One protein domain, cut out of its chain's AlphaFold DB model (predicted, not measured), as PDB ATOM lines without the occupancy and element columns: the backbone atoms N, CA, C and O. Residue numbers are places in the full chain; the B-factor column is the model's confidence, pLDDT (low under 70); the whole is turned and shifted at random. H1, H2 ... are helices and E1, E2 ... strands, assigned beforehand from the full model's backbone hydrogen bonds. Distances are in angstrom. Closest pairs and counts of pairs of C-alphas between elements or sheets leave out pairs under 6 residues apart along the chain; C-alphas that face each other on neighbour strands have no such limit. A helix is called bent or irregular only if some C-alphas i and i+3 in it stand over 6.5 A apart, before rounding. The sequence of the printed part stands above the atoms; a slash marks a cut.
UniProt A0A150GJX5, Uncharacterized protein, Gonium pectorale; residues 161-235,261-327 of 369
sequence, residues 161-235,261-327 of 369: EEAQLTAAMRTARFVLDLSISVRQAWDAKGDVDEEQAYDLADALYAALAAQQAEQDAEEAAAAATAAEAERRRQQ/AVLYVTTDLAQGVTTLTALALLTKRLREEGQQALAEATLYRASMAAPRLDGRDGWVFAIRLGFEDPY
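What this domain is: This is residues 161 to 235 and 261 to 327 of the 369 residues of an uncharacterized protein of Gonium pectorale (UniProt A0A150GJX5). A twisted four-stranded sheet has helix H4 packed along one face and the small helix H1 across the other, while the long helix H3 crosses at a slant over the sheet with residues 200 to 212. H3 then runs on past this compact body, and its residues 216 to 235 stick out as a straight arm that makes much of the length. The 142 printed residues hold four named helices and four named strands in the order H1 E1 H2 H3 E2 H4 E3 E4; the sheet, E1 E2 E4 E3, is mixed, and so is the class, helices and strands. The whole is loose, with a radius of gyration of the C-alphas of 18.4 A and spans of 71 by 35 by 25 A.

Where its parts are: H1, residues 161 to 171, begins at C-alpha 161 (-24.292, -28.343, 37.502); it is irregular, with C-alphas 163 and 166 8.6 A apart. E1 is residues 175 to 178 and H2 residues 182 to 185. H3, residues 194 to 235, is 61.5 A long and ends at C-alpha 235 (-58.106, -42.620, 56.883). E2 is residues 263 to 267. H4, residues 272 to 288, measures 24.5 A. E3, residues 293 to 301, measures 25.9 A, and E4, residues 315 to 323, 24.4 A, ending at C-alpha 323 (-39.343, -26.650, 24.853).

How they stand to each other: The sheet is only just strongly twisted, its C-alphas up to 4.3 A off the best plane. Edge strand E1 is parallel to E2, with N 176 and O 264 2.8 A apart. E2 is antiparallel to E4, with N 265 and O 317 at 2.8 A. E4 and edge strand E3 form an antiparallel hairpin, with N 298 and O 318 at 2.8 A. E2, H4 and E3 form a split strand-helix-strand unit, two strands running the same way with E4 between them, and its crossover is right-handed. H4 is on the sheet at a height of 8.0 A, along the strands, at 13 degrees to E4 on the local plane; its C-alpha 283 is 5.5 A from C-alpha 295 of E3, their closest pair. H1 is on the opposite face, across the strands, at a height of 10.3 A. H3 touches H4 with residues 194 to 205 alone, at a steep tilt of 58 degrees, the same way; the closest C-alphas, of Ala 201 and Ala 278, are 4.5 A apart. H2 is not on the sheet and is apart from H1, H3 and H4. In H3 and H4 every O i to N i+4 pair is within hydrogen-bond range, in H1 5 of 7; H2 is too short for one.

The domain as a whole: The farthest C-alphas, of Asp 187 and Gln 235, are 71.2 A apart. Residues 236 to 260 are cut out, with 36.7 A across the cut. The link E3 to E4 is long. Mean pLDDT of the printed part is 78.4; residues 179 to 192, 303 to 307, 309 to 311 and 323 to 327 are under 70.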
ATOM      1  N   GLU A 161     -24.967 -27.141  37.997       72.94
ATOM      2  CA  GLU A 161     -24.292 -28.343  37.502       72.94
ATOM      3  C   GLU A 161     -23.139 -28.026  36.541       72.94
ATOM      4  O   GLU A 161     -22.177 -28.786  36.467       72.94
ATOM      5  N   GLU A 162     -23.152 -26.872  35.864       73.50
ATOM      6  CA  GLU A 162     -22.073 -26.474  34.950       73.50
ATOM      7  C   GLU A 162     -20.794 -26.083  35.683       73.50
ATOM      8  O   GLU A 162     -19.695 -26.307  35.177       73.50
ATOM      9  N   ALA A 163     -20.920 -25.541  36.899       72.81
ATOM     10  CA  ALA A 163     -19.769 -25.286  37.762       72.81
ATOM     11  C   ALA A 163     -19.112 -26.595  38.232       72.81
ATOM     12  O   ALA A 163     -17.949 -26.598  38.633       72.81
ATOM     13  N   GLN A 164     -19.847 -27.709  38.167       78.19
ATOM     14  CA  GLN A 164     -19.406 -29.041  38.563       78.19
ATOM     15  C   GLN A 164     -19.528 -30.039  37.408       78.19
ATOM     16  O   GLN A 164     -19.774 -31.220  37.640       78.19
ATOM     17  N   LEU A 165     -19.310 -29.589  36.167       79.75
ATOM     18  CA  LEU A 165     -19.574 -30.374  34.957       79.75
ATOM     19  C   LEU A 165     -18.913 -31.763  34.978       79.75
ATOM     20  O   LEU A 165     -19.512 -32.747  34.559       79.75
ATOM     21  N   THR A 166     -17.705 -31.876  35.539       78.44
ATOM     22  CA  THR A 166     -17.020 -33.175  35.696       78.44
ATOM     23  C   THR A 166     -17.764 -34.117  36.646       78.44
ATOM     24  O   THR A 166     -17.864 -35.313  36.380       78.44
ATOM     25  N   ALA A 167     -18.264 -33.599  37.770       79.00
ATOM     26  CA  ALA A 167     -19.053 -34.389  38.708       79.00
ATOM     27  C   ALA A 167     -20.410 -34.744  38.090       79.00
ATOM     28  O   ALA A 167     -20.784 -35.911  38.122       79.00
ATOM     29  N   ALA A 168     -21.062 -33.777  37.437       79.19
ATOM     30  CA  ALA A 168     -22.325 -33.969  36.735       79.19
ATOM     31  C   ALA A 168     -22.227 -35.074  35.674       79.19
ATOM     32  O   ALA A 168     -23.088 -35.942  35.628       79.19
ATOM     33  N   MET A 169     -21.145 -35.114  34.888       82.75
ATOM     34  CA  MET A 169     -20.893 -36.194  33.927       82.75
ATOM     35  C   MET A 169     -20.713 -37.558  34.603       82.75
ATOM     36  O   MET A 169     -21.220 -38.552  34.105       82.75
ATOM     37  N   ARG A 170     -20.014 -37.634  35.741       78.50
ATOM     38  CA  ARG A 170     -19.827 -38.906  36.469       78.50
ATOM     39  C   ARG A 170     -21.120 -39.441  37.074       78.50
ATOM     40  O   ARG A 170     -21.237 -40.646  37.268       78.50
ATOM     41  N   THR A 171     -22.045 -38.553  37.414       77.25
ATOM     42  CA  THR A 171     -23.357 -38.905  37.968       77.25
ATOM     43  C   THR A 171     -24.451 -38.957  36.908       77.25
ATOM     44  O   THR A 171     -25.582 -39.321  37.224       77.25
ATOM     45  N   ALA A 172     -24.146 -38.568  35.670       77.81
ATOM     46  CA  ALA A 172     -25.104 -38.589  34.585       77.81
ATOM     47  C   ALA A 172     -25.481 -40.030  34.267       77.81
ATOM     48  O   ALA A 172     -24.629 -40.915  34.188       77.81
ATOM     49  N   ARG A 173     -26.775 -40.248  34.043       73.94
ATOM     50  CA  ARG A 173     -27.286 -41.573  33.686       73.94
ATOM     51  C   ARG A 173     -26.772 -42.046  32.339       73.94
ATOM     52  O   ARG A 173     -26.531 -43.235  32.165       73.94
ATOM     53  N   PHE A 174     -26.586 -41.114  31.408       79.50
ATOM     54  CA  PHE A 174     -26.100 -41.423  30.077       79.50
ATOM     55  C   PHE A 174     -24.937 -40.509  29.697       79.50
ATOM     56  O   PHE A 174     -25.066 -39.281  29.643       79.50
ATOM     57  N   VAL A 175     -23.797 -41.136  29.416       83.06
ATOM     58  CA  VAL A 175     -22.609 -40.488  28.863       83.06
ATOM     59  C   VAL A 175     -22.158 -41.289  27.654       83.06
ATOM     60  O   VAL A 175     -21.881 -42.482  27.764       83.06
ATOM     61  N   LEU A 176     -22.084 -40.630  26.503       84.19
ATOM     62  CA  LEU A 176     -21.581 -41.209  25.266       84.19
ATOM     63  C   LEU A 176     -20.172 -40.681  24.992       84.19
ATOM     64  O   LEU A 176     -19.986 -39.477  24.820       84.19
ATOM     65  N   ASP A 177     -19.189 -41.574  24.921       83.38
ATOM     66  CA  ASP A 177     -17.805 -41.210  24.629       83.38
ATOM     67  C   ASP A 177     -17.377 -41.685  23.240       83.38
ATOM     68  O   ASP A 177     -17.141 -42.869  23.010       83.38
ATOM     69  N   LEU A 178     -17.267 -40.742  22.304       76.62
ATOM     70  CA  LEU A 178     -16.892 -40.975  20.906       76.62
ATOM     71  C   LEU A 178     -15.377 -40.852  20.708       76.62
ATOM     72  O   LEU A 178     -14.900 -40.227  19.757       76.62
ATOM     73  N   SER A 179     -14.618 -41.417  21.642       69.75
ATOM     74  CA  SER A 179     -13.160 -41.427  21.612       69.75
ATOM     75  C   SER A 179     -12.644 -42.410  20.561       69.75
ATOM     76  O   SER A 179     -12.848 -43.616  20.680       69.75
ATOM     77  N   ILE A 180     -11.927 -41.916  19.550       62.88
ATOM     78  CA  ILE A 180     -11.292 -42.749  18.520       62.88
ATOM     79  C   ILE A 180      -9.795 -42.903  18.831       62.88
ATOM     80  O   ILE A 180      -9.140 -42.039  19.424       62.88
ATOM     81  N   SER A 181      -9.203 -44.024  18.415       53.06
ATOM     82  CA  SER A 181      -7.749 -44.188  18.412       53.06
ATOM     83  C   SER A 181      -7.084 -43.113  17.536       53.06
ATOM     84  O   SER A 181      -7.358 -43.004  16.343       53.06
ATOM     85  N   VAL A 182      -6.159 -42.340  18.118       46.09
ATOM     86  CA  VAL A 182      -5.491 -41.156  17.524       46.09
ATOM     87  C   VAL A 182      -4.907 -41.403  16.123       46.09
ATOM     88  O   VAL A 182      -4.797 -40.467  15.335       46.09
ATOM     89  N   ARG A 183      -4.552 -42.651  15.786       43.31
ATOM     90  CA  ARG A 183      -3.998 -43.008  14.470       43.31
ATOM     91  C   ARG A 183      -5.033 -42.994  13.336       43.31
ATOM     92  O   ARG A 183      -4.645 -42.692  12.222       43.31
ATOM     93  N   GLN A 184      -6.312 -43.256  13.608       49.03
ATOM     94  CA  GLN A 184      -7.388 -43.199  12.601       49.03
ATOM     95  C   GLN A 184      -7.901 -41.762  12.378       49.03
ATOM     96  O   GLN A 184      -8.366 -41.419  11.299       49.03
ATOM     97  N   ALA A 185      -7.768 -40.891  13.383       46.28
ATOM     98  CA  ALA A 185      -8.313 -39.532  13.373       46.28
ATOM     99  C   ALA A 185      -7.463 -38.491  12.611       46.28
ATOM    100  O   ALA A 185      -7.934 -37.380  12.362       46.28
ATOM    101  N   TRP A 186      -6.200 -38.791  12.287       42.56
ATOM    102  CA  TRP A 186      -5.345 -37.852  11.543       42.56
ATOM    103  C   TRP A 186      -5.625 -37.834  10.042       42.56
ATOM    104  O   TRP A 186      -5.473 -36.767   9.444       42.56
ATOM    105  N   ASP A 187      -6.098 -38.949   9.486       42.94
ATOM    106  CA  ASP A 187      -6.436 -39.064   8.064       42.94
ATOM    107  C   ASP A 187      -7.839 -38.508   7.754       42.94
ATOM    108  O   ASP A 187      -8.073 -38.021   6.655       42.94
ATOM    109  N   ALA A 188      -8.741 -38.461   8.743       48.38
ATOM    110  CA  ALA A 188     -10.123 -37.973   8.609       48.38
ATOM    111  C   ALA A 188     -10.325 -36.513   9.074       48.38
ATOM    112  O   ALA A 188     -11.392 -36.138   9.567       48.38
ATOM    113  N   LYS A 189      -9.292 -35.658   9.012       51.72
ATOM    114  CA  LYS A 189      -9.388 -34.282   9.530       51.72
ATOM    115  C   LYS A 189     -10.342 -33.416   8.704       51.72
ATOM    116  O   LYS A 189      -9.930 -32.735   7.771       51.72
ATOM    117  N   GLY A 190     -11.572 -33.313   9.191       53.50
ATOM    118  CA  GLY A 190     -12.523 -32.274   8.812       53.50
ATOM    119  C   GLY A 190     -13.658 -32.756   7.926       53.50
ATOM    120  O   GLY A 190     -14.661 -32.053   7.864       53.50
ATOM    121  N   ASP A 191     -13.553 -33.928   7.312       62.59
ATOM    122  CA  ASP A 191     -14.659 -34.461   6.529       62.59
ATOM    123  C   ASP A 191     -15.778 -34.939   7.456       62.59
ATOM    124  O   ASP A 191     -15.543 -35.483   8.537       62.59
ATOM    125  N   VAL A 192     -17.011 -34.632   7.058       66.56
ATOM    126  CA  VAL A 192     -18.201 -35.097   7.762       66.56
ATOM    127  C   VAL A 192     -18.453 -36.514   7.286       66.56
ATOM    128  O   VAL A 192     -18.752 -36.716   6.113       66.56
ATOM    129  N   ASP A 193     -18.346 -37.472   8.194       77.25
ATOM    130  CA  ASP A 193     -18.827 -38.823   7.939       77.25
ATOM    131  C   ASP A 193     -20.359 -38.810   8.059       77.25
ATOM    132  O   ASP A 193     -20.913 -38.682   9.155       77.25
ATOM    133  N   GLU A 194     -21.047 -38.807   6.913       78.56
ATOM    134  CA  GLU A 194     -22.509 -38.725   6.859       78.56
ATOM    135  C   GLU A 194     -23.171 -39.949   7.496       78.56
ATOM    136  O   GLU A 194     -24.115 -39.781   8.268       78.56
ATOM    137  N   GLU A 195     -22.668 -41.154   7.219       81.81
ATOM    138  CA  GLU A 195     -23.191 -42.408   7.774       81.81
ATOM    139  C   GLU A 195     -23.060 -42.396   9.298       81.81
ATOM    140  O   GLU A 195     -24.053 -42.542  10.015       81.81
ATOM    141  N   GLN A 196     -21.872 -42.046   9.798       83.06
ATOM    142  CA  GLN A 196     -21.643 -41.897  11.231       83.06
ATOM    143  C   GLN A 196     -22.539 -40.815  11.857       83.06
ATOM    144  O   GLN A 196     -22.958 -40.948  13.009       83.06
ATOM    145  N   ALA A 197     -22.842 -39.730  11.136       85.75
ATOM    146  CA  ALA A 197     -23.735 -38.687  11.633       85.75
ATOM    147  C   ALA A 197     -25.188 -39.172  11.767       85.75
ATOM    148  O   ALA A 197     -25.855 -38.775  12.727       85.75
ATOM    149  N   TYR A 198     -25.676 -40.016  10.848       87.44
ATOM    150  CA  TYR A 198     -27.000 -40.640  10.944       87.44
ATOM    151  C   TYR A 198     -27.071 -41.633  12.104       87.44
ATOM    152  O   TYR A 198     -27.940 -41.486  12.965       87.44
ATOM    153  N   ASP A 199     -26.116 -42.559  12.191       87.50
ATOM    154  CA  ASP A 199     -26.054 -43.546  13.277       87.50
ATOM    155  C   ASP A 199     -25.985 -42.867  14.647       87.50
ATOM    156  O   ASP A 199     -26.669 -43.246  15.603       87.50
ATOM    157  N   LEU A 200     -25.181 -41.804  14.745       89.88
ATOM    158  CA  LEU A 200     -25.089 -41.017  15.962       89.88
ATOM    159  C   LEU A 200     -26.409 -40.307  16.269       89.88
ATOM    160  O   LEU A 200     -26.821 -40.299  17.424       89.88
ATOM    161  N   ALA A 201     -27.093 -39.725  15.282       90.94
ATOM    162  CA  ALA A 201     -28.384 -39.078  15.511       90.94
ATOM    163  C   ALA A 201     -29.423 -40.060  16.081       90.94
ATOM    164  O   ALA A 201     -30.145 -39.706  17.017       90.94
ATOM    165  N   ASP A 202     -29.444 -41.294  15.579       89.62
ATOM    166  CA  ASP A 202     -30.323 -42.357  16.068       89.62
ATOM    167  C   ASP A 202     -29.952 -42.807  17.485       89.62
ATOM    168  O   ASP A 202     -30.834 -42.956  18.336       89.62
ATOM    169  N   ALA A 203     -28.657 -42.939  17.782       89.88
ATOM    170  CA  ALA A 203     -28.185 -43.243  19.130       89.88
ATOM    171  C   ALA A 203     -28.557 -42.139  20.136       89.88
ATOM    172  O   ALA A 203     -29.019 -42.435  21.240       89.88
ATOM    173  N   LEU A 204     -28.403 -40.863  19.755       90.50
ATOM    174  CA  LEU A 204     -28.799 -39.725  20.590       90.50
ATOM    175  C   LEU A 204     -30.314 -39.701  20.820       90.50
ATOM    176  O   LEU A 204     -30.755 -39.460  21.943       90.50
ATOM    177  N   TYR A 205     -31.109 -39.966  19.780       90.25
ATOM    178  CA  TYR A 205     -32.563 -40.053  19.894       90.25
ATOM    179  C   TYR A 205     -32.978 -41.165  20.864       90.25
ATOM    180  O   TYR A 205     -33.746 -40.914  21.791       90.25
ATOM    181  N   ALA A 206     -32.430 -42.372  20.696       88.19
ATOM    182  CA  ALA A 206     -32.727 -43.510  21.560       88.19
ATOM    183  C   ALA A 206     -32.345 -43.238  23.024       88.19
ATOM    184  O   ALA A 206     -33.120 -43.551  23.927       88.19
ATOM    185  N   ALA A 207     -31.188 -42.613  23.262       88.31
ATOM    186  CA  ALA A 207     -30.742 -42.245  24.603       88.31
ATOM    187  C   ALA A 207     -31.670 -41.210  25.262       88.31
ATOM    188  O   ALA A 207     -32.063 -41.387  26.415       88.31
ATOM    189  N   LEU A 208     -32.067 -40.162  24.531       85.62
ATOM    190  CA  LEU A 208     -33.000 -39.151  25.040       85.62
ATOM    191  C   LEU A 208     -34.389 -39.738  25.307       85.62
ATOM    192  O   LEU A 208     -34.983 -39.442  26.339       85.62
ATOM    193  N   ALA A 209     -34.892 -40.598  24.416       84.56
ATOM    194  CA  ALA A 209     -36.177 -41.269  24.596       84.56
ATOM    195  C   ALA A 209     -36.169 -42.206  25.815       84.56
ATOM    196  O   ALA A 209     -37.121 -42.211  26.593       84.56
ATOM    197  N   ALA A 210     -35.082 -42.958  26.020       85.12
ATOM    198  CA  ALA A 210     -34.918 -43.811  27.195       85.12
ATOM    199  C   ALA A 210     -34.875 -42.991  28.494       85.12
ATOM    200  O   ALA A 210     -35.532 -43.350  29.469       85.12
ATOM    201  N   GLN A 211     -34.149 -41.869  28.490       83.81
ATOM    202  CA  GLN A 211     -34.056 -40.987  29.650       83.81
ATOM    203  C   GLN A 211     -35.404 -40.328  29.975       83.81
ATOM    204  O   GLN A 211     -35.767 -40.246  31.146       83.81
ATOM    205  N   GLN A 212     -36.169 -39.919  28.958       81.75
ATOM    206  CA  GLN A 212     -37.519 -39.382  29.146       81.75
ATOM    207  C   GLN A 212     -38.469 -40.439  29.721       81.75
ATOM    208  O   GLN A 212     -39.157 -40.171  30.699       81.75
ATOM    209  N   ALA A 213     -38.467 -41.657  29.171       82.44
ATOM    210  CA  ALA A 213     -39.331 -42.736  29.652       82.44
ATOM    211  C   ALA A 213     -39.051 -43.106  31.120       82.44
ATOM    212  O   ALA A 213     -39.969 -43.430  31.872       82.44
ATOM    213  N   GLU A 214     -37.786 -43.051  31.539       81.75
ATOM    214  CA  GLU A 214     -37.406 -43.290  32.929       81.75
ATOM    215  C   GLU A 214     -37.866 -42.150  33.852       81.75
ATOM    216  O   GLU A 214     -38.391 -42.418  34.932       81.75
ATOM    217  N   GLN A 215     -37.744 -40.892  33.415       79.19
ATOM    218  CA  GLN A 215     -38.264 -39.740  34.159       79.19
ATOM    219  C   GLN A 215     -39.780 -39.812  34.331       79.19
ATOM    220  O   GLN A 215     -40.273 -39.665  35.448       79.19
ATOM    221  N   ASP A 216     -40.511 -40.138  33.266       81.62
ATOM    222  CA  ASP A 216     -41.964 -40.294  33.315       81.62
ATOM    223  C   ASP A 216     -42.371 -41.418  34.293       81.62
ATOM    224  O   ASP A 216     -43.351 -41.296  35.035       81.62
ATOM    225  N   ALA A 217     -41.598 -42.510  34.345       82.38
ATOM    226  CA  ALA A 217     -41.823 -43.606  35.284       82.38
ATOM    227  C   ALA A 217     -41.554 -43.198  36.745       82.38
ATOM    228  O   ALA A 217     -42.319 -43.568  37.643       82.38
ATOM    229  N   GLU A 218     -40.498 -42.423  36.997       82.44
ATOM    230  CA  GLU A 218     -40.175 -41.892  38.326       82.44
ATOM    231  C   GLU A 218     -41.220 -40.892  38.817       82.44
ATOM    232  O   GLU A 218     -41.653 -40.968  39.970       82.44
ATOM    233  N   GLU A 219     -41.679 -39.998  37.943       80.56
ATOM    234  CA  GLU A 219     -42.747 -39.048  38.246       80.56
ATOM    235  C   GLU A 219     -44.064 -39.769  38.557       80.56
ATOM    236  O   GLU A 219     -44.731 -39.452  39.548       80.56
ATOM    237  N   ALA A 220     -44.411 -40.801  37.782       81.50
ATOM    238  CA  ALA A 220     -45.586 -41.627  38.044       81.50
ATOM    239  C   ALA A 220     -45.489 -42.367  39.393       81.50
ATOM    240  O   ALA A 220     -46.466 -42.414  40.151       81.50
ATOM    241  N   ALA A 221     -44.315 -42.906  39.737       83.19
ATOM    242  CA  ALA A 221     -44.078 -43.563  41.023       83.19
ATOM    243  C   ALA A 221     -44.139 -42.573  42.204       83.19
ATOM    244  O   ALA A 221     -44.754 -42.859  43.240       83.19
ATOM    245  N   ALA A 222     -43.563 -41.378  42.047       81.69
ATOM    246  CA  ALA A 222     -43.639 -40.306  43.036       81.69
ATOM    247  C   ALA A 222     -45.092 -39.841  43.255       81.69
ATOM    248  O   ALA A 222     -45.541 -39.703  44.394       81.69
ATOM    249  N   ALA A 223     -45.875 -39.692  42.184       83.00
ATOM    250  CA  ALA A 223     -47.292 -39.349  42.278       83.00
ATOM    251  C   ALA A 223     -48.112 -40.442  42.989       83.00
ATOM    252  O   ALA A 223     -48.966 -40.134  43.827       83.00
ATOM    253  N   ALA A 224     -47.833 -41.721  42.714       82.69
ATOM    254  CA  ALA A 224     -48.509 -42.844  43.363       82.69
ATOM    255  C   ALA A 224     -48.231 -42.897  44.876       82.69
ATOM    256  O   ALA A 224     -49.163 -43.044  45.674       82.69
ATOM    257  N   THR A 225     -46.972 -42.712  45.286       83.50
ATOM    258  CA  THR A 225     -46.591 -42.681  46.710       83.50
ATOM    259  C   THR A 225     -47.196 -41.480  47.443       83.50
ATOM    260  O   THR A 225     -47.707 -41.635  48.556       83.50
ATOM    261  N   ALA A 226     -47.239 -40.303  46.808       81.81
ATOM    262  CA  ALA A 226     -47.910 -39.123  47.350       81.81
ATOM    263  C   ALA A 226     -49.425 -39.347  47.528       81.81
ATOM    264  O   ALA A 226     -49.987 -39.017  48.577       81.81
ATOM    265  N   ALA A 227     -50.087 -39.968  46.546       80.56
ATOM    266  CA  ALA A 227     -51.511 -40.292  46.617       80.56
ATOM    267  C   ALA A 227     -51.828 -41.312  47.726       80.56
ATOM    268  O   ALA A 227     -52.844 -41.190  48.415       80.56
ATOM    269  N   GLU A 228     -50.967 -42.310  47.939       81.75
ATOM    270  CA  GLU A 228     -51.136 -43.278  49.026       81.75
ATOM    271  C   GLU A 228     -50.930 -42.636  50.406       81.75
ATOM    272  O   GLU A 228     -51.715 -42.882  51.328       81.75
ATOM    273  N   ALA A 229     -49.930 -41.760  50.547       81.50
ATOM    274  CA  ALA A 229     -49.708 -40.999  51.772       81.50
ATOM    275  C   ALA A 229     -50.925 -40.128  52.129       81.50
ATOM    276  O   ALA A 229     -51.345 -40.096  53.288       81.50
ATOM    277  N   GLU A 230     -51.546 -39.487  51.137       82.38
ATOM    278  CA  GLU A 230     -52.754 -38.682  51.330       82.38
ATOM    279  C   GLU A 230     -53.973 -39.542  51.711       82.38
ATOM    280  O   GLU A 230     -54.695 -39.223  52.658       82.38
ATOM    281  N   ARG A 231     -54.155 -40.710  51.078       82.38
ATOM    282  CA  ARG A 231     -55.202 -41.673  51.476       82.38
ATOM    283  C   ARG A 231     -55.022 -42.158  52.917       82.38
ATOM    284  O   ARG A 231     -56.001 -42.229  53.662       82.38
ATOM    285  N   ARG A 232     -53.787 -42.460  53.341       82.69
ATOM    286  CA  ARG A 232     -53.483 -42.853  54.731       82.69
ATOM    287  C   ARG A 232     -53.807 -41.725  55.714       82.69
ATOM    288  O   ARG A 232     -54.405 -41.998  56.754       82.69
ATOM    289  N   ARG A 233     -53.495 -40.468  55.376       77.81
ATOM    290  CA  ARG A 233     -53.855 -39.290  56.192       77.81
ATOM    291  C   ARG A 233     -55.364 -39.128  56.327       77.81
ATOM    292  O   ARG A 233     -55.848 -38.964  57.442       77.81
ATOM    293  N   GLN A 234     -56.120 -39.250  55.238       81.38
ATOM    294  CA  GLN A 234     -57.583 -39.161  55.282       81.38
ATOM    295  C   GLN A 234     -58.206 -40.292  56.112       81.38
ATOM    296  O   GLN A 234     -59.139 -40.058  56.881       81.38
ATOM    297  N   GLN A 235     -57.673 -41.514  56.024       79.69
ATOM    298  CA  GLN A 235     -58.106 -42.620  56.883       79.69
ATOM    299  C   GLN A 235     -57.774 -42.371  58.362       79.69
ATOM    300  O   GLN A 235     -58.609 -42.644  59.226       79.69
ATOM    301  N   ALA A 261     -33.474 -34.154  32.198       72.88
ATOM    302  CA  ALA A 261     -32.691 -35.128  31.448       72.88
ATOM    303  C   ALA A 261     -31.590 -34.428  30.638       72.88
ATOM    304  O   ALA A 261     -31.878 -33.639  29.734       72.88
ATOM    305  N   VAL A 262     -30.329 -34.722  30.958       85.38
ATOM    306  CA  VAL A 262     -29.165 -34.278  30.186       85.38
ATOM    307  C   VAL A 262     -28.353 -35.489  29.746       85.38
ATOM    308  O   VAL A 262     -27.964 -36.323  30.566       85.38
ATOM    309  N   LEU A 263     -28.076 -35.538  28.446       89.62
ATOM    310  CA  LEU A 263     -27.173 -36.466  27.786       89.62
ATOM    311  C   LEU A 263     -25.828 -35.773  27.556       89.62
ATOM    312  O   LEU A 263     -25.760 -34.743  26.882       89.62
ATOM    313  N   TYR A 264     -24.747 -36.346  28.082       89.56
ATOM    314  CA  TYR A 264     -23.399 -35.840  27.829       89.56
ATOM    315  C   TYR A 264     -22.727 -36.638  26.718       89.56
ATOM    316  O   TYR A 264     -22.685 -37.863  26.765       89.56
ATOM    317  N   VAL A 265     -22.163 -35.936  25.737       89.56
ATOM    318  CA  VAL A 265     -21.406 -36.533  24.635       89.56
ATOM    319  C   VAL A 265     -20.001 -35.949  24.624       89.56
ATOM    320  O   VAL A 265     -19.828 -34.738  24.463       89.56
ATOM    321  N   THR A 266     -18.991 -36.796  24.795       88.56
ATOM    322  CA  THR A 266     -17.576 -36.422  24.731       88.56
ATOM    323  C   THR A 266     -16.985 -36.863  23.404       88.56
ATOM    324  O   THR A 266     -17.164 -38.006  22.999       88.56
ATOM    325  N   THR A 267     -16.305 -35.964  22.690       86.12
ATOM    326  CA  THR A 267     -15.836 -36.253  21.325       86.12
ATOM    327  C   THR A 267     -14.452 -35.686  21.056       86.12
ATOM    328  O   THR A 267     -14.051 -34.653  21.606       86.12
ATOM    329  N   ASP A 268     -13.703 -36.369  20.191       82.19
ATOM    330  CA  ASP A 268     -12.441 -35.864  19.659       82.19
ATOM    331  C   ASP A 268     -12.631 -34.567  18.860       82.19
ATOM    332  O   ASP A 268     -13.687 -34.294  18.287       82.19
ATOM    333  N   LEU A 269     -11.554 -33.780  18.741       78.44
ATOM    334  CA  LEU A 269     -11.578 -32.535  17.965       78.44
ATOM    335  C   LEU A 269     -12.044 -32.742  16.515       78.44
ATOM    336  O   LEU A 269     -12.749 -31.882  15.990       78.44
ATOM    337  N   ALA A 270     -11.658 -33.864  15.898       73.88
ATOM    338  CA  ALA A 270     -12.024 -34.218  14.526       73.88
ATOM    339  C   ALA A 270     -13.514 -34.569  14.384       73.88
ATOM    340  O   ALA A 270     -14.135 -34.193  13.399       73.88
ATOM    341  N   GLN A 271     -14.098 -35.212  15.398       80.38
ATOM    342  CA  GLN A 271     -15.479 -35.701  15.376       80.38
ATOM    343  C   GLN A 271     -16.510 -34.640  15.769       80.38
ATOM    344  O   GLN A 271     -17.706 -34.825  15.570       80.38
ATOM    345  N   GLY A 272     -16.066 -33.489  16.282       84.56
ATOM    346  CA  GLY A 272     -16.972 -32.424  16.706       84.56
ATOM    347  C   GLY A 272     -17.925 -31.943  15.605       84.56
ATOM    348  O   GLY A 272     -19.057 -31.578  15.916       84.56
ATOM    349  N   VAL A 273     -17.497 -31.935  14.334       84.81
ATOM    350  CA  VAL A 273     -18.365 -31.518  13.215       84.81
ATOM    351  C   VAL A 273     -19.402 -32.598  12.905       84.81
ATOM    352  O   VAL A 273     -20.575 -32.265  12.781       84.81
ATOM    353  N   THR A 274     -19.013 -33.875  12.892       86.19
ATOM    354  CA  THR A 274     -19.933 -35.020  12.773       86.19
ATOM    355  C   THR A 274     -20.994 -34.998  13.873       86.19
ATOM    356  O   THR A 274     -22.186 -35.096  13.593       86.19
ATOM    357  N   THR A 275     -20.597 -34.751  15.127       89.00
ATOM    358  CA  THR A 275     -21.532 -34.602  16.258       89.00
ATOM    359  C   THR A 275     -22.472 -33.414  16.081       89.00
ATOM    360  O   THR A 275     -23.657 -33.498  16.402       89.00
ATOM    361  N   LEU A 276     -21.971 -32.300  15.542       89.12
ATOM    362  CA  LEU A 276     -22.792 -31.131  15.248       89.12
ATOM    363  C   LEU A 276     -23.827 -31.417  14.144       89.12
ATOM    364  O   LEU A 276     -24.955 -30.932  14.231       89.12
ATOM    365  N   THR A 277     -23.467 -32.218  13.139       88.88
ATOM    366  CA  THR A 277     -24.388 -32.697  12.097       88.88
ATOM    367  C   THR A 277     -25.432 -33.650  12.674       88.88
ATOM    368  O   THR A 277     -26.621 -33.453  12.430       88.88
ATOM    369  N   ALA A 278     -25.024 -34.606  13.513       91.00
ATOM    370  CA  ALA A 278     -25.938 -35.521  14.197       91.00
ATOM    371  C   ALA A 278     -26.978 -34.775  15.054       91.00
ATOM    372  O   ALA A 278     -28.161 -35.100  15.024       91.00
ATOM    373  N   LEU A 279     -26.575 -33.702  15.747       92.50
ATOM    374  CA  LEU A 279     -27.496 -32.825  16.486       92.50
ATOM    375  C   LEU A 279     -28.552 -32.162  15.588       92.50
ATOM    376  O   LEU A 279     -29.708 -32.000  15.991       92.50
ATOM    377  N   ALA A 280     -28.169 -31.766  14.374       90.06
ATOM    378  CA  ALA A 280     -29.101 -31.184  13.415       90.06
ATOM    379  C   ALA A 280     -30.083 -32.232  12.868       90.06
ATOM    380  O   ALA A 280     -31.276 -31.948  12.761       90.06
ATOM    381  N   LEU A 281     -29.599 -33.445  12.579       91.12
ATOM    382  CA  LEU A 281     -30.425 -34.578  12.156       91.12
ATOM    383  C   LEU A 281     -31.421 -34.986  13.249       91.12
ATOM    384  O   LEU A 281     -32.609 -35.115  12.967       91.12
ATOM    385  N   LEU A 282     -30.974 -35.063  14.504       91.94
ATOM    386  CA  LEU A 282     -31.837 -35.291  15.664       91.94
ATOM    387  C   LEU A 282     -32.941 -34.229  15.765       91.94
ATOM    388  O   LEU A 282     -34.116 -34.551  15.919       91.94
ATOM    389  N   THR A 283     -32.579 -32.949  15.635       89.12
ATOM    390  CA  THR A 283     -33.549 -31.842  15.679       89.12
ATOM    391  C   THR A 283     -34.568 -31.937  14.541       89.12
ATOM    392  O   THR A 283     -35.753 -31.661  14.735       89.12
ATOM    393  N   LYS A 284     -34.116 -32.317  13.342       87.69
ATOM    394  CA  LYS A 284     -34.987 -32.544  12.186       87.69
ATOM    395  C   LYS A 284     -35.965 -33.690  12.458       87.69
ATOM    396  O   LYS A 284     -37.159 -33.497  12.252       87.69
ATOM    397  N   ARG A 285     -35.478 -34.817  12.979       89.06
ATOM    398  CA  ARG A 285     -36.292 -35.990  13.315       89.06
ATOM    399  C   ARG A 285     -37.371 -35.668  14.349       89.06
ATOM    400  O   ARG A 285     -38.538 -35.942  14.101       89.06
ATOM    401  N   LEU A 286     -37.013 -35.002  15.452       86.75
ATOM    402  CA  LEU A 286     -37.981 -34.569  16.474       86.75
ATOM    403  C   LEU A 286     -39.109 -33.721  15.863       86.75
ATOM    404  O   LEU A 286     -40.283 -33.921  16.170       86.75
ATOM    405  N   ARG A 287     -38.767 -32.811  14.943       85.19
ATOM    406  CA  ARG A 287     -39.752 -31.992  14.225       85.19
ATOM    407  C   ARG A 287     -40.647 -32.822  13.303       85.19
ATOM    408  O   ARG A 287     -41.842 -32.550  13.229       85.19
ATOM    409  N   GLU A 288     -40.081 -33.776  12.570       86.81
ATOM    410  CA  GLU A 288     -40.830 -34.657  11.660       86.81
ATOM    411  C   GLU A 288     -41.794 -35.577  12.418       86.81
ATOM    412  O   GLU A 288     -42.906 -35.808  11.953       86.81
ATOM    413  N   GLU A 289     -41.428 -36.006  13.625       85.31
ATOM    414  CA  GLU A 289     -42.305 -36.753  14.534       85.31
ATOM    415  C   GLU A 289     -43.358 -35.867  15.235       85.31
ATOM    416  O   GLU A 289     -44.136 -36.348  16.056       85.31
ATOM    417  N   GLY A 290     -43.406 -34.566  14.927       80.12
ATOM    418  CA  GLY A 290     -44.375 -33.627  15.497       80.12
ATOM    419  C   GLY A 290     -44.123 -33.275  16.965       80.12
ATOM    420  O   GLY A 290     -45.010 -32.714  17.614       80.12
ATOM    421  N   GLN A 291     -42.933 -33.574  17.496       80.75
ATOM    422  CA  GLN A 291     -42.557 -33.198  18.855       80.75
ATOM    423  C   GLN A 291     -42.422 -31.673  18.953       80.75
ATOM    424  O   GLN A 291     -41.817 -31.024  18.100       80.75
ATOM    425  N   GLN A 292     -42.952 -31.094  20.031       72.50
ATOM    426  CA  GLN A 292     -42.772 -29.666  20.344       72.50
ATOM    427  C   GLN A 292     -41.394 -29.364  20.961       72.50
ATOM    428  O   GLN A 292     -41.058 -28.206  21.219       72.50
ATOM    429  N   ALA A 293     -40.606 -30.407  21.228       79.56
ATOM    430  CA  ALA A 293     -39.275 -30.305  21.798       79.56
ATOM    431  C   ALA A 293     -38.193 -30.202  20.712       79.56
ATOM    432  O   ALA A 293     -38.305 -30.764  19.623       79.56
ATOM    433  N   LEU A 294     -37.102 -29.512  21.039       85.31
ATOM    434  CA  LEU A 294     -35.889 -29.425  20.226       85.31
ATOM    435  C   LEU A 294     -34.696 -29.950  21.027       85.31
ATOM    436  O   LEU A 294     -34.648 -29.790  22.243       85.31
ATOM    437  N   ALA A 295     -33.698 -30.515  20.349       87.62
ATOM    438  CA  ALA A 295     -32.444 -30.884  20.995       87.62
ATOM    439  C   ALA A 295     -31.562 -29.639  21.166       87.62
ATOM    440  O   ALA A 295     -31.018 -29.096  20.202       87.62
ATOM    441  N   GLU A 296     -31.423 -29.172  22.402       89.88
ATOM    442  CA  GLU A 296     -30.548 -28.061  22.743       89.88
ATOM    443  C   GLU A 296     -29.217 -28.553  23.282       89.88
ATOM    444  O   GLU A 296     -29.168 -29.352  24.217       89.88
ATOM    445  N   ALA A 297     -28.134 -28.006  22.740       91.88
ATOM    446  CA  ALA A 297     -26.784 -28.329  23.155       91.88
ATOM    447  C   ALA A 297     -26.106 -27.141  23.846       91.88
ATOM    448  O   ALA A 297     -26.251 -25.986  23.439       91.88
ATOM    449  N   THR A 298     -25.312 -27.429  24.872       92.19
ATOM    450  CA  THR A 298     -24.272 -26.530  25.388       92.19
ATOM    451  C   THR A 298     -22.915 -27.165  25.121       92.19
ATOM    452  O   THR A 298     -22.733 -28.355  25.362       92.19
ATOM    453  N   LEU A 299     -21.971 -26.379  24.601       91.44
ATOM    454  CA  LEU A 299     -20.661 -26.870  24.174       91.44
ATOM    455  C   LEU A 299     -19.551 -26.353  25.090       91.44
ATOM    456  O   LEU A 299     -19.381 -25.141  25.267       91.44
ATOM    457  N   TYR A 300     -18.738 -27.280  25.590       87.88
ATOM    458  CA  TYR A 300     -17.563 -27.003  26.409       87.88
ATOM    459  C   TYR A 300     -16.293 -27.525  25.744       87.88
ATOM    460  O   TYR A 300     -16.308 -28.490  24.976       87.88
ATOM    461  N   ARG A 301     -15.168 -26.882  26.070       83.25
ATOM    462  CA  ARG A 301     -13.847 -27.409  25.732       83.25
ATOM    463  C   ARG A 301     -13.423 -28.371  26.828       83.25
ATOM    464  O   ARG A 301     -13.405 -27.973  27.997       83.25
ATOM    465  N   ALA A 302     -13.001 -29.568  26.432       70.50
ATOM    466  CA  ALA A 302     -12.600 -30.598  27.379       70.50
ATOM    467  C   ALA A 302     -11.434 -30.173  28.298       70.50
ATOM    468  O   ALA A 302     -11.340 -30.582  29.444       70.50
ATOM    469  N   SER A 303     -10.561 -29.276  27.841       64.88
ATOM    470  CA  SER A 303      -9.372 -28.876  28.600       64.88
ATOM    471  C   SER A 303      -9.607 -27.858  29.724       64.88
ATOM    472  O   SER A 303      -8.674 -27.557  30.459       64.88
ATOM    473  N   MET A 304     -10.807 -27.272  29.832       61.59
ATOM    474  CA  MET A 304     -11.057 -26.124  30.721       61.59
ATOM    475  C   MET A 304     -12.139 -26.393  31.771       61.59
ATOM    476  O   MET A 304     -11.935 -26.064  32.934       61.59
ATOM    477  N   ALA A 305     -13.289 -26.949  31.371       58.53
ATOM    478  CA  ALA A 305     -14.472 -27.063  32.240       58.53
ATOM    479  C   ALA A 305     -14.797 -28.509  32.657       58.53
ATOM    480  O   ALA A 305     -15.279 -28.739  33.764       58.53
ATOM    481  N   ALA A 306     -14.517 -29.486  31.790       60.81
ATOM    482  CA  ALA A 306     -14.615 -30.903  32.120       60.81
ATOM    483  C   ALA A 306     -13.708 -31.724  31.200       60.81
ATOM    484  O   ALA A 306     -13.944 -31.696  29.992       60.81
ATOM    485  N   PRO A 307     -12.700 -32.446  31.727       63.47
ATOM    486  CA  PRO A 307     -11.901 -33.346  30.911       63.47
ATOM    487  C   PRO A 307     -12.802 -34.402  30.274       63.47
ATOM    488  O   PRO A 307     -13.799 -34.826  30.862       63.47
ATOM    489  N   ARG A 308     -12.429 -34.848  29.071       75.25
ATOM    490  CA  ARG A 308     -13.005 -36.070  28.502       75.25
ATOM    491  C   ARG A 308     -12.787 -37.237  29.457       75.25
ATOM    492  O   ARG A 308     -11.866 -37.200  30.276       75.25
ATOM    493  N   LEU A 309     -13.599 -38.285  29.319       65.75
ATOM    494  CA  LEU A 309     -13.439 -39.497  30.125       65.75
ATOM    495  C   LEU A 309     -12.034 -40.104  29.970       65.75
ATOM    496  O   LEU A 309     -11.467 -40.591  30.943       65.75
ATOM    497  N   ASP A 310     -11.444 -39.991  28.778       69.50
ATOM    498  CA  ASP A 310     -10.084 -40.438  28.463       69.50
ATOM    499  C   ASP A 310      -8.977 -39.409  28.788       69.50
ATOM    500  O   ASP A 310      -7.791 -39.674  28.576       69.50
ATOM    501  N   GLY A 311      -9.342 -38.224  29.294       66.62
ATOM    502  CA  GLY A 311      -8.423 -37.146  29.664       66.62
ATOM    503  C   GLY A 311      -7.829 -36.350  28.495       66.62
ATOM    504  O   GLY A 311      -6.967 -35.502  28.731       66.62
ATOM    505  N   ARG A 312      -8.253 -36.590  27.247       71.62
ATOM    506  CA  ARG A 312      -7.718 -35.890  26.068       71.62
ATOM    507  C   ARG A 312      -8.449 -34.582  25.766       71.62
ATOM    508  O   ARG A 312      -9.557 -34.316  26.233       71.62
ATOM    509  N   ASP A 313      -7.822 -33.767  24.920       75.31
ATOM    510  CA  ASP A 313      -8.453 -32.588  24.330       75.31
ATOM    511  C   ASP A 313      -9.621 -32.992  23.419       75.31
ATOM    512  O   ASP A 313      -9.586 -34.009  22.726       75.31
ATOM    513  N   GLY A 314     -10.661 -32.165  23.391       82.06
ATOM    514  CA  GLY A 314     -11.853 -32.409  22.591       82.06
ATOM    515  C   GLY A 314     -13.013 -31.513  22.990       82.06
ATOM    516  O   GLY A 314     -12.824 -30.429  23.563       82.06
ATOM    517  N   TRP A 315     -14.211 -31.991  22.689       87.75
ATOM    518  CA  TRP A 315     -15.469 -31.297  22.907       87.75
ATOM    519  C   TRP A 315     -16.351 -32.080  23.872       87.75
ATOM    520  O   TRP A 315     -16.355 -33.309  23.868       87.75
ATOM    521  N   VAL A 316     -17.115 -31.353  24.682       89.94
ATOM    522  CA  VAL A 316     -18.181 -31.925  25.508       89.94
ATOM    523  C   VAL A 316     -19.479 -31.226  25.137       89.94
ATOM    524  O   VAL A 316     -19.585 -30.005  25.285       89.94
ATOM    525  N   PHE A 317     -20.449 -31.989  24.647       92.12
ATOM    526  CA  PHE A 317     -21.803 -31.529  24.373       92.12
ATOM    527  C   PHE A 317     -22.710 -31.982  25.515       92.12
ATOM    528  O   PHE A 317     -22.818 -33.175  25.779       92.12
ATOM    529  N   ALA A 318     -23.361 -31.036  26.182       91.25
ATOM    530  CA  ALA A 318     -24.475 -31.314  27.081       91.25
ATOM    531  C   ALA A 318     -25.774 -31.099  26.302       91.25
ATOM    532  O   ALA A 318     -26.074 -29.962  25.927       91.25
ATOM    533  N   ILE A 319     -26.486 -32.182  26.011       92.19
ATOM    534  CA  ILE A 319     -27.668 -32.224  25.151       92.19
ATOM    535  C   ILE A 319     -28.891 -32.468  26.021       92.19
ATOM    536  O   ILE A 319     -28.891 -33.353  26.870       92.19
ATOM    537  N   ARG A 320     -29.950 -31.704  25.790       88.19
ATOM    538  CA  ARG A 320     -31.237 -31.882  26.460       88.19
ATOM    539  C   ARG A 320     -32.384 -31.563  25.527       88.19
ATOM    540  O   ARG A 320     -32.205 -30.842  24.544       88.19
ATOM    541  N   LEU A 321     -33.571 -32.029  25.884       86.69
ATOM    542  CA  LEU A 321     -34.796 -31.547  25.266       86.69
ATOM    543  C   LEU A 321     -35.103 -30.141  25.802       86.69
ATOM    544  O   LEU A 321     -35.205 -29.914  27.005       86.69
ATOM    545  N   GLY A 322     -35.188 -29.172  24.900       75.56
ATOM    546  CA  GLY A 322     -35.718 -27.842  25.162       75.56
ATOM    547  C   GLY A 322     -37.143 -27.732  24.634       75.56
ATOM    548  O   GLY A 322     -37.467 -28.318  23.605       75.56
ATOM    549  N   PHE A 323     -37.985 -26.954  25.309       67.69
ATOM    550  CA  PHE A 323     -39.343 -26.650  24.853       67.69
ATOM    551  C   PHE A 323     -39.354 -25.342  24.050       67.69
ATOM    552  O   PHE A 323     -38.644 -24.390  24.396       67.69
ATOM    553  N   GLU A 324     -40.107 -25.313  22.950       59.09
ATOM    554  CA  GLU A 324     -40.163 -24.166  22.041       59.09
ATOM    555  C   GLU A 324     -40.680 -22.875  22.708       59.09
ATOM    556  O   GLU A 324     -41.754 -22.843  23.299       59.09
ATOM    557  N   ASP A 325     -39.970 -21.770  22.452       51.75
ATOM    558  CA  ASP A 325     -40.620 -20.582  21.891       51.75
ATOM    559  C   ASP A 325     -40.488 -20.724  20.366       51.75
ATOM    560  O   ASP A 325     -39.346 -20.753  19.884       51.75
ATOM    561  N   PRO A 326     -41.579 -20.825  19.588       42.66
ATOM    562  CA  PRO A 326     -41.509 -21.286  18.210       42.66
ATOM    563  C   PRO A 326     -40.590 -20.410  17.365       42.66
ATOM    564  O   PRO A 326     -40.841 -19.224  17.121       42.66
ATOM    565  N   TYR A 327     -39.526 -21.031  16.865       40.56
ATOM    566  CA  TYR A 327     -38.721 -20.473  15.801       40.56
ATOM    567  C   TYR A 327     -39.240 -21.012  14.471       40.56
ATOM    568  O   TYR A 327     -38.882 -22.103  14.037       40.56
TER     569      TYR A 327